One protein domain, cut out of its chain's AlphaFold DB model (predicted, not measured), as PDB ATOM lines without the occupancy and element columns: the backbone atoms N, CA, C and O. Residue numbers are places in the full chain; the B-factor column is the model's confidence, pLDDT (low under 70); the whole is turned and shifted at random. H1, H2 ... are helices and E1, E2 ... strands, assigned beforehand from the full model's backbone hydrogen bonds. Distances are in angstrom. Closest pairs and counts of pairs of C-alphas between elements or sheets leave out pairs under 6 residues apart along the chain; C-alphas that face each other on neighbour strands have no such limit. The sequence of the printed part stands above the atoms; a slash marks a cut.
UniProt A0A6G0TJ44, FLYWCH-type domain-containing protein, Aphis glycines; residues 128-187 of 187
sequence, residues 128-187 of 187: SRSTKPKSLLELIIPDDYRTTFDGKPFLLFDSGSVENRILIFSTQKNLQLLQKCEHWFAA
ATOM      1  N   SER A 128      38.886  54.208  42.114       42.91
ATOM      2  CA  SER A 128      38.580  54.472  43.528       42.91
ATOM      3  C   SER A 128      39.025  53.354  44.494       42.91
ATOM      4  O   SER A 128      38.482  52.257  44.570       42.91
ATOM      5  N   ARG A 129      39.926  53.667  45.428       42.69
ATOM      6  CA  ARG A 129      39.767  53.027  46.740       42.69
ATOM      7  C   ARG A 129      38.388  53.460  47.232       42.69
ATOM      8  O   ARG A 129      38.289  54.464  47.928       42.69
ATOM      9  N   SER A 130      37.330  52.735  46.855       48.97
ATOM     10  CA  SER A 130      36.165  52.628  47.697       48.97
ATOM     11  C   SER A 130      36.794  52.260  49.028       48.97
ATOM     12  O   SER A 130      37.579  51.310  49.155       48.97
ATOM     13  N   THR A 131      36.623  53.155  49.991       52.84
ATOM     14  CA  THR A 131      36.806  52.822  51.391       52.84
ATOM     15  C   THR A 131      36.301  51.402  51.562       52.84
ATOM     16  O   THR A 131      35.184  51.117  51.123       52.84
ATOM     17  N   LYS A 132      37.156  50.501  52.073       60.72
ATOM     18  CA  LYS A 132      36.739  49.125  52.356       60.72
ATOM     19  C   LYS A 132      35.376  49.234  53.042       60.72
ATOM     20  O   LYS A 132      35.320  49.939  54.055       60.72
ATOM     21  N   PRO A 133      34.308  48.681  52.450       74.00
ATOM     22  CA  PRO A 133      32.971  48.914  52.961       74.00
ATOM     23  C   PRO A 133      32.941  48.419  54.402       74.00
ATOM     24  O   PRO A 133      33.489  47.356  54.707       74.00
ATOM     25  N   LYS A 134      32.399  49.235  55.309       82.25
ATOM     26  CA  LYS A 134      32.385  48.894  56.737       82.25
ATOM     27  C   LYS A 134      31.286  47.883  57.060       82.25
ATOM     28  O   LYS A 134      31.303  47.290  58.133       82.25
ATOM     29  N   SER A 135      30.360  47.677  56.126       84.81
ATOM     30  CA  SER A 135      29.245  46.739  56.210       84.81
ATOM     31  C   SER A 135      28.873  46.200  54.820       84.81
ATOM     32  O   SER A 135      29.250  46.771  53.795       84.81
ATOM     33  N   LEU A 136      28.097  45.110  54.770       84.31
ATOM     34  CA  LEU A 136      27.572  44.549  53.513       84.31
ATOM     35  C   LEU A 136      26.584  45.488  52.791       84.31
ATOM     36  O   LEU A 136      26.421  45.385  51.572       84.31
ATOM     37  N   LEU A 137      25.971  46.426  53.522       85.75
ATOM     38  CA  LEU A 137      25.058  47.442  52.984       85.75
ATOM     39  C   LEU A 137      25.791  48.446  52.083       85.75
ATOM     40  O   LEU A 137      25.271  48.844  51.042       85.75
ATOM     41  N   GLU A 138      27.016  48.813  52.469       86.38
ATOM     42  CA  GLU A 138      27.865  49.787  51.769       86.38
ATOM     43  C   GLU A 138      28.674  49.175  50.616       86.38
ATOM     44  O   GLU A 138      29.362  49.891  49.886       86.38
ATOM     45  N   LEU A 139      28.650  47.848  50.458       87.00
ATOM     46  CA  LEU A 139      29.413  47.169  49.418       87.00
ATOM     47  C   LEU A 139      28.844  47.520  48.035       87.00
ATOM     48  O   LEU A 139      27.734  47.138  47.682       87.00
ATOM     49  N   ILE A 140      29.626  48.200  47.207       86.31
ATOM     50  CA  ILE A 140      29.305  48.398  45.792       86.31
ATOM     51  C   ILE A 140      30.228  47.481  44.997       86.31
ATOM     52  O   ILE A 140      31.442  47.519  45.194       86.31
ATOM     53  N   ILE A 141      29.658  46.645  44.125       86.12
ATOM     54  CA  ILE A 141      30.416  45.757  43.234       86.12
ATOM     55  C   ILE A 141      30.421  46.389  41.837       86.12
ATOM     56  O   ILE A 141      29.391  46.336  41.163       86.12
ATOM     57  N   PRO A 142      31.539  47.005  41.409       86.62
ATOM     58  CA  PRO A 142      31.718  47.486  40.042       86.62
ATOM     59  C   PRO A 142      31.417  46.428  38.978       86.62
ATOM     60  O   PRO A 142      31.697  45.244  39.186       86.62
ATOM     61  N   ASP A 143      30.928  46.865  37.816       82.00
ATOM     62  CA  ASP A 143      30.577  45.973  36.702       82.00
ATOM     63  C   ASP A 143      31.772  45.150  36.196       82.00
ATOM     64  O   ASP A 143      31.622  43.971  35.874       82.00
ATOM     65  N   ASP A 144      32.980  45.710  36.264       79.94
ATOM     66  CA  ASP A 144      34.243  45.016  35.991       79.94
ATOM     67  C   ASP A 144      34.451  43.738  36.823       79.94
ATOM     68  O   ASP A 144      35.166  42.833  36.397       79.94
ATOM     69  N   TYR A 145      33.861  43.653  38.020       84.69
ATOM     70  CA  TYR A 145      33.949  42.477  38.893       84.69
ATOM     71  C   TYR A 145      32.771  41.515  38.729       84.69
ATOM     72  O   TYR A 145      32.736  40.461  39.364       84.69
ATOM     73  N   ARG A 146      31.793  41.863  37.887       88.44
ATOM     74  CA  ARG A 146      30.622  41.023  37.620       88.44
ATOM     75  C   ARG A 146      30.865  40.009  36.512       88.44
ATOM     76  O   ARG A 146      30.035  39.117  36.336       88.44
ATOM     77  N   THR A 147      31.982  40.115  35.795       90.75
ATOM     78  CA  THR A 147      32.327  39.241  34.672       90.75
ATOM     79  C   THR A 147      33.667  38.531  34.873       90.75
ATOM     80  O   THR A 147      34.518  38.953  35.656       90.75
ATOM     81  N   THR A 148      33.842  37.399  34.197       85.44
ATOM     82  CA  THR A 148      35.121  36.696  34.074       85.44
ATOM     83  C   THR A 148      36.058  37.436  33.111       85.44
ATOM     84  O   THR A 148      35.634  38.304  32.353       85.44
ATOM     85  N   PHE A 149      37.340  37.054  33.067       77.38
ATOM     86  CA  PHE A 149      38.309  37.645  32.128       77.38
ATOM     87  C   PHE A 149      37.936  37.473  30.647       77.38
ATOM     88  O   PHE A 149      38.357  38.269  29.817       77.38
ATOM     89  N   ASP A 150      37.157  36.443  30.312       82.69
ATOM     90  CA  ASP A 150      36.602  36.201  28.976       82.69
ATOM     91  C   ASP A 150      35.212  36.839  28.770       82.69
ATOM     92  O   ASP A 150      34.520  36.510  27.810       82.69
ATOM     93  N   GLY A 151      34.792  37.745  29.663       83.25
ATOM     94  CA  GLY A 151      33.584  38.563  29.525       83.25
ATOM     95  C   GLY A 151      32.269  37.853  29.856       83.25
ATOM     96  O   GLY A 151      31.199  38.383  29.564       83.25
ATOM     97  N   LYS A 152      32.304  36.657  30.454       87.31
ATOM     98  CA  LYS A 152      31.084  35.922  30.825       87.31
ATOM     99  C   LYS A 152      30.562  36.393  32.183       87.31
ATOM    100  O   LYS A 152      31.370  36.709  33.054       87.31
ATOM    101  N   PRO A 153      29.237  36.385  32.420       90.50
ATOM    102  CA  PRO A 153      28.681  36.678  33.739       90.50
ATOM    103  C   PRO A 153      29.266  35.761  34.820       90.50
ATOM    104  O   PRO A 153      29.311  34.539  34.645       90.50
ATOM    105  N   PHE A 154      29.710  36.364  35.923       94.50
ATOM    106  CA  PHE A 154      30.311  35.679  37.069       94.50
ATOM    107  C   PHE A 154      29.571  35.955  38.381       94.50
ATOM    108  O   PHE A 154      29.328  35.033  39.157       94.50
ATOM    109  N   LEU A 155      29.163  37.203  38.633       94.44
ATOM    110  CA  LEU A 155      28.207  37.502  39.700       94.44
ATOM    111  C   LEU A 155      26.800  37.206  39.165       94.44
ATOM    112  O   LEU A 155      26.210  38.041  38.484       94.44
ATOM    113  N   LEU A 156      26.291  36.001  39.425       92.75
ATOM    114  CA  LEU A 156      25.000  35.553  38.889       92.75
ATOM    115  C   LEU A 156      23.815  36.027  39.727       92.75
ATOM    116  O   LEU A 156      22.708  36.141  39.207       92.75
ATOM    117  N   PHE A 157      24.034  36.280  41.016       93.25
ATOM    118  CA  PHE A 157      22.994  36.773  41.905       93.25
ATOM    119  C   PHE A 157      23.565  37.723  42.949       93.25
ATOM    120  O   PHE A 157      24.641  37.488  43.501       93.25
ATOM    121  N   ASP A 158      22.800  38.768  43.229       93.12
ATOM    122  CA  ASP A 158      23.064  39.756  44.259       93.12
ATOM    123  C   ASP A 158      21.718  40.203  44.831       93.12
ATOM    124  O   ASP A 158      20.918  40.819  44.125       93.12
ATOM    125  N   SER A 159      21.452  39.883  46.097       92.56
ATOM    126  CA  SER A 159      20.191  40.260  46.749       92.56
ATOM    127  C   SER A 159      20.092  41.757  47.078       92.56
ATOM    128  O   SER A 159      19.102  42.183  47.668       92.56
ATOM    129  N   GLY A 160      21.114  42.554  46.746       88.19
ATOM    130  CA  GLY A 160      21.157  43.994  46.979       88.19
ATOM    131  C   GLY A 160      21.588  44.377  48.396       88.19
ATOM    132  O   GLY A 160      21.936  43.529  49.215       88.19
ATOM    133  N   SER A 161      21.597  45.680  48.686       86.81
ATOM    134  CA  SER A 161      22.052  46.254  49.961       86.81
ATOM    135  C   SER A 161      21.077  45.990  51.118       86.81
ATOM    136  O   SER A 161      20.424  46.903  51.615       86.81
ATOM    137  N   VAL A 162      20.999  44.733  51.551       88.56
ATOM    138  CA  VAL A 162      20.263  44.259  52.734       88.56
ATOM    139  C   VAL A 162      21.234  43.694  53.778       88.56
ATOM    140  O   VAL A 162      22.373  43.369  53.448       88.56
ATOM    141  N   GLU A 163      20.813  43.581  55.043       84.19
ATOM    142  CA  GLU A 163      21.691  43.121  56.140       84.19
ATOM    143  C   GLU A 163      22.302  41.741  55.861       84.19
ATOM    144  O   GLU A 163      23.506  41.545  56.020       84.19
ATOM    145  N   ASN A 164      21.486  40.819  55.345       88.69
ATOM    146  CA  ASN A 164      21.889  39.465  54.965       88.69
ATOM    147  C   ASN A 164      22.093  39.354  53.450       88.69
ATOM    148  O   ASN A 164      21.501  38.493  52.800       88.69
ATOM    149  N   ARG A 165      22.872  40.272  52.866       92.44
ATOM    150  CA  ARG A 165      23.119  40.286  51.423       92.44
ATOM    151  C   ARG A 165      23.764  38.983  50.957       92.44
ATOM    152  O   ARG A 165      24.863  38.640  51.384       92.44
ATOM    153  N   ILE A 166      23.101  38.302  50.031       92.56
ATOM    154  CA  ILE A 166      23.582  37.078  49.397       92.56
ATOM    155  C   ILE A 166      24.179  37.440  48.041       92.56
ATOM    156  O   ILE A 166      23.514  38.033  47.193       92.56
ATOM    157  N   LEU A 167      25.431  37.037  47.841       92.81
ATOM    158  CA  LEU A 167      26.138  37.119  46.568       92.81
ATOM    159  C   LEU A 167      26.426  35.698  46.085       92.81
ATOM    160  O   LEU A 167      27.008  34.908  46.826       92.81
ATOM    161  N   ILE A 168      26.052  35.377  44.849       92.69
ATOM    162  CA  ILE A 168      26.362  34.081  44.233       92.69
ATOM    163  C   ILE A 168      27.312  34.311  43.067       92.69
ATOM    164  O   ILE A 168      26.937  34.865  42.031       92.69
ATOM    165  N   PHE A 169      28.541  33.834  43.242       92.81
ATOM    166  CA  PHE A 169      29.571  33.838  42.214       92.81
ATOM    167  C   PHE A 169      29.659  32.459  41.571       92.81
ATOM    168  O   PHE A 169      29.988  31.475  42.232       92.81
ATOM    169  N   SER A 170      29.346  32.368  40.285       91.81
ATOM    170  CA  SER A 170      29.448  31.127  39.523       91.81
ATOM    171  C   SER A 170      29.421  31.431  38.027       91.81
ATOM    172  O   SER A 170      29.349  32.575  37.605       91.81
ATOM    173  N   THR A 171      29.468  30.400  37.196       91.75
ATOM    174  CA  THR A 171      29.227  30.530  35.757       91.75
ATOM    175  C   THR A 171      28.074  29.624  35.359       91.75
ATOM    176  O   THR A 171      27.818  28.613  36.017       91.75
ATOM    177  N   GLN A 172      27.416  29.924  34.237       89.31
ATOM    178  CA  GLN A 172      26.368  29.048  33.702       89.31
ATOM    179  C   GLN A 172      26.876  27.616  33.484       89.31
ATOM    180  O   GLN A 172      26.168  26.649  33.751       89.31
ATOM    181  N   LYS A 173      28.136  27.478  33.054       90.44
ATOM    182  CA  LYS A 173      28.794  26.181  32.887       90.44
ATOM    183  C   LYS A 173      28.908  25.433  34.214       90.44
ATOM    184  O   LYS A 173      28.603  24.246  34.258       90.44
ATOM    185  N   ASN A 174      29.316  26.114  35.284       90.06
ATOM    186  CA  ASN A 174      29.395  25.495  36.603       90.06
ATOM    187  C   ASN A 174      28.007  25.053  37.069       90.06
ATOM    188  O   ASN A 174      27.866  23.896  37.426       90.06
ATOM    189  N   LEU A 175      26.973  25.898  36.966       90.00
ATOM    190  CA  LEU A 175      25.600  25.510  37.329       90.00
ATOM    191  C   LEU A 175      25.095  24.285  36.545       90.00
ATOM    192  O   LEU A 175      24.439  23.418  37.112       90.00
ATOM    193  N   GLN A 176      25.436  24.172  35.259       91.94
ATOM    194  CA  GLN A 176      25.114  22.987  34.460       91.94
ATOM    195  C   GLN A 176      25.870  21.737  34.923       91.94
ATOM    196  O   GLN A 176      25.297  20.651  34.914       91.94
ATOM    197  N   LEU A 177      27.146  21.870  35.300       92.25
ATOM    198  CA  LEU A 177      27.921  20.764  35.869       92.25
ATOM    199  C   LEU A 177      27.324  20.328  37.203       92.25
ATOM    200  O   LEU A 177      27.102  19.143  37.401       92.25
ATOM    201  N   LEU A 178      26.974  21.287  38.059       89.50
ATOM    202  CA  LEU A 178      26.278  21.039  39.314       89.50
ATOM    203  C   LEU A 178      24.978  20.251  39.081       89.50
ATOM    204  O   LEU A 178      24.742  19.229  39.710       89.50
ATOM    205  N   GLN A 179      24.162  20.667  38.115       92.56
ATOM    206  CA  GLN A 179      22.908  19.981  37.801       92.56
ATOM    207  C   GLN A 179      23.101  18.550  37.268       92.56
ATOM    208  O   GLN A 179      22.255  17.693  37.505       92.56
ATOM    209  N   LYS A 180      24.159  18.303  36.488       94.00
ATOM    210  CA  LYS A 180      24.350  17.041  35.751       94.00
ATOM    211  C   LYS A 180      25.227  16.024  36.473       94.00
ATOM    212  O   LYS A 180      25.150  14.839  36.163       94.00
ATOM    213  N   CYS A 181      26.105  16.474  37.361       92.75
ATOM    214  CA  CYS A 181      27.036  15.609  38.066       92.75
ATOM    215  C   CYS A 181      26.409  15.110  39.370       92.75
ATOM    216  O   CYS A 181      25.962  15.898  40.197       92.75
ATOM    217  N   GLU A 182      26.433  13.795  39.572       92.12
ATOM    218  CA  GLU A 182      25.938  13.143  40.793       92.12
ATOM    219  C   GLU A 182      26.875  13.342  41.995       92.12
ATOM    220  O   GLU A 182      26.430  13.370  43.138       92.12
ATOM    221  N   HIS A 183      28.178  13.505  41.742       90.56
ATOM    222  CA  HIS A 183      29.212  13.563  42.775       90.56
ATOM    223  C   HIS A 183      29.980  14.875  42.712       90.56
ATOM    224  O   HIS A 183      30.421  15.306  41.643       90.56
ATOM    225  N   TRP A 184      30.114  15.513  43.871       84.50
ATOM    226  CA  TRP A 184      30.726  16.822  44.014       84.50
ATOM    227  C   TRP A 184      31.802  16.739  45.086       84.50
ATOM    228  O   TRP A 184      31.548  16.284  46.199       84.50
ATOM    229  N   PHE A 185      33.001  17.204  44.753       82.06
ATOM    230  CA  PHE A 185      34.109  17.289  45.693       82.06
ATOM    231  C   PHE A 185      34.310  18.760  46.054       82.06
ATOM    232  O   PHE A 185      34.589  19.579  45.179       82.06
ATOM    233  N   ALA A 186      34.135  19.089  47.331       77.62
ATOM    234  CA  ALA A 186      34.458  20.395  47.890       77.62
ATOM    235  C   ALA A 186      35.746  20.274  48.718       77.62
ATOM    236  O   ALA A 186      35.930  19.272  49.412       77.62
ATOM    237  N   ALA A 187      36.628  21.267  48.609       47.00
ATOM    238  CA  ALA A 187      37.888  21.369  49.344       47.00
ATOM    239  C   ALA A 187      37.896  22.629  50.209       47.00
ATOM    240  O   ALA A 187      37.274  23.629  49.775       47.00
TER     241      ALA A 187
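This is residues 128 to 187 of the 187 residues of the protein "FLYWCH-type domain-containing protein" of Aphis glycines (UniProt A0A6G0TJ44). With little regular structure, this is a loose, thin body of loops with one small strand hairpin, E1 and E2, and an arm at one end: residues 173 to 187 stick out, of which 173 to 180 belong to H1. The 60 printed residues begin with a long stretch without a named element, 128 to 154, then come E1, E2 and H1. The class is mixed, with 16 residues in named elements; the whole is loose, radius of gyration of the C-alphas 14.4 A, spanning 41 by 27 by 21 A.

Look at E1, residues 155 to 158, and E2, residues 167 to 169: this hairpin is antiparallel at 172 degrees, with N 156 and O 168 at 2.9 A. H1, residues 172 to 180, follows E2 by a tight link and is apart from E1, only just, at 8.4 A; its O i to N i+4 pairs are within hydrogen-bond range.

Find C-alpha 155 at (28.207, 37.502, 39.700); E1 runs 7.2 A, E2 6.4 A. H1 runs 12.3 A to C-alpha 180 at (24.350, 17.041, 35.751).

The farthest C-alphas, Ser 128 and Glu 182, are 43.3 A apart. The printed part has no cut and no long link; pLDDT is under 70 at residues 128 to 132 and 187.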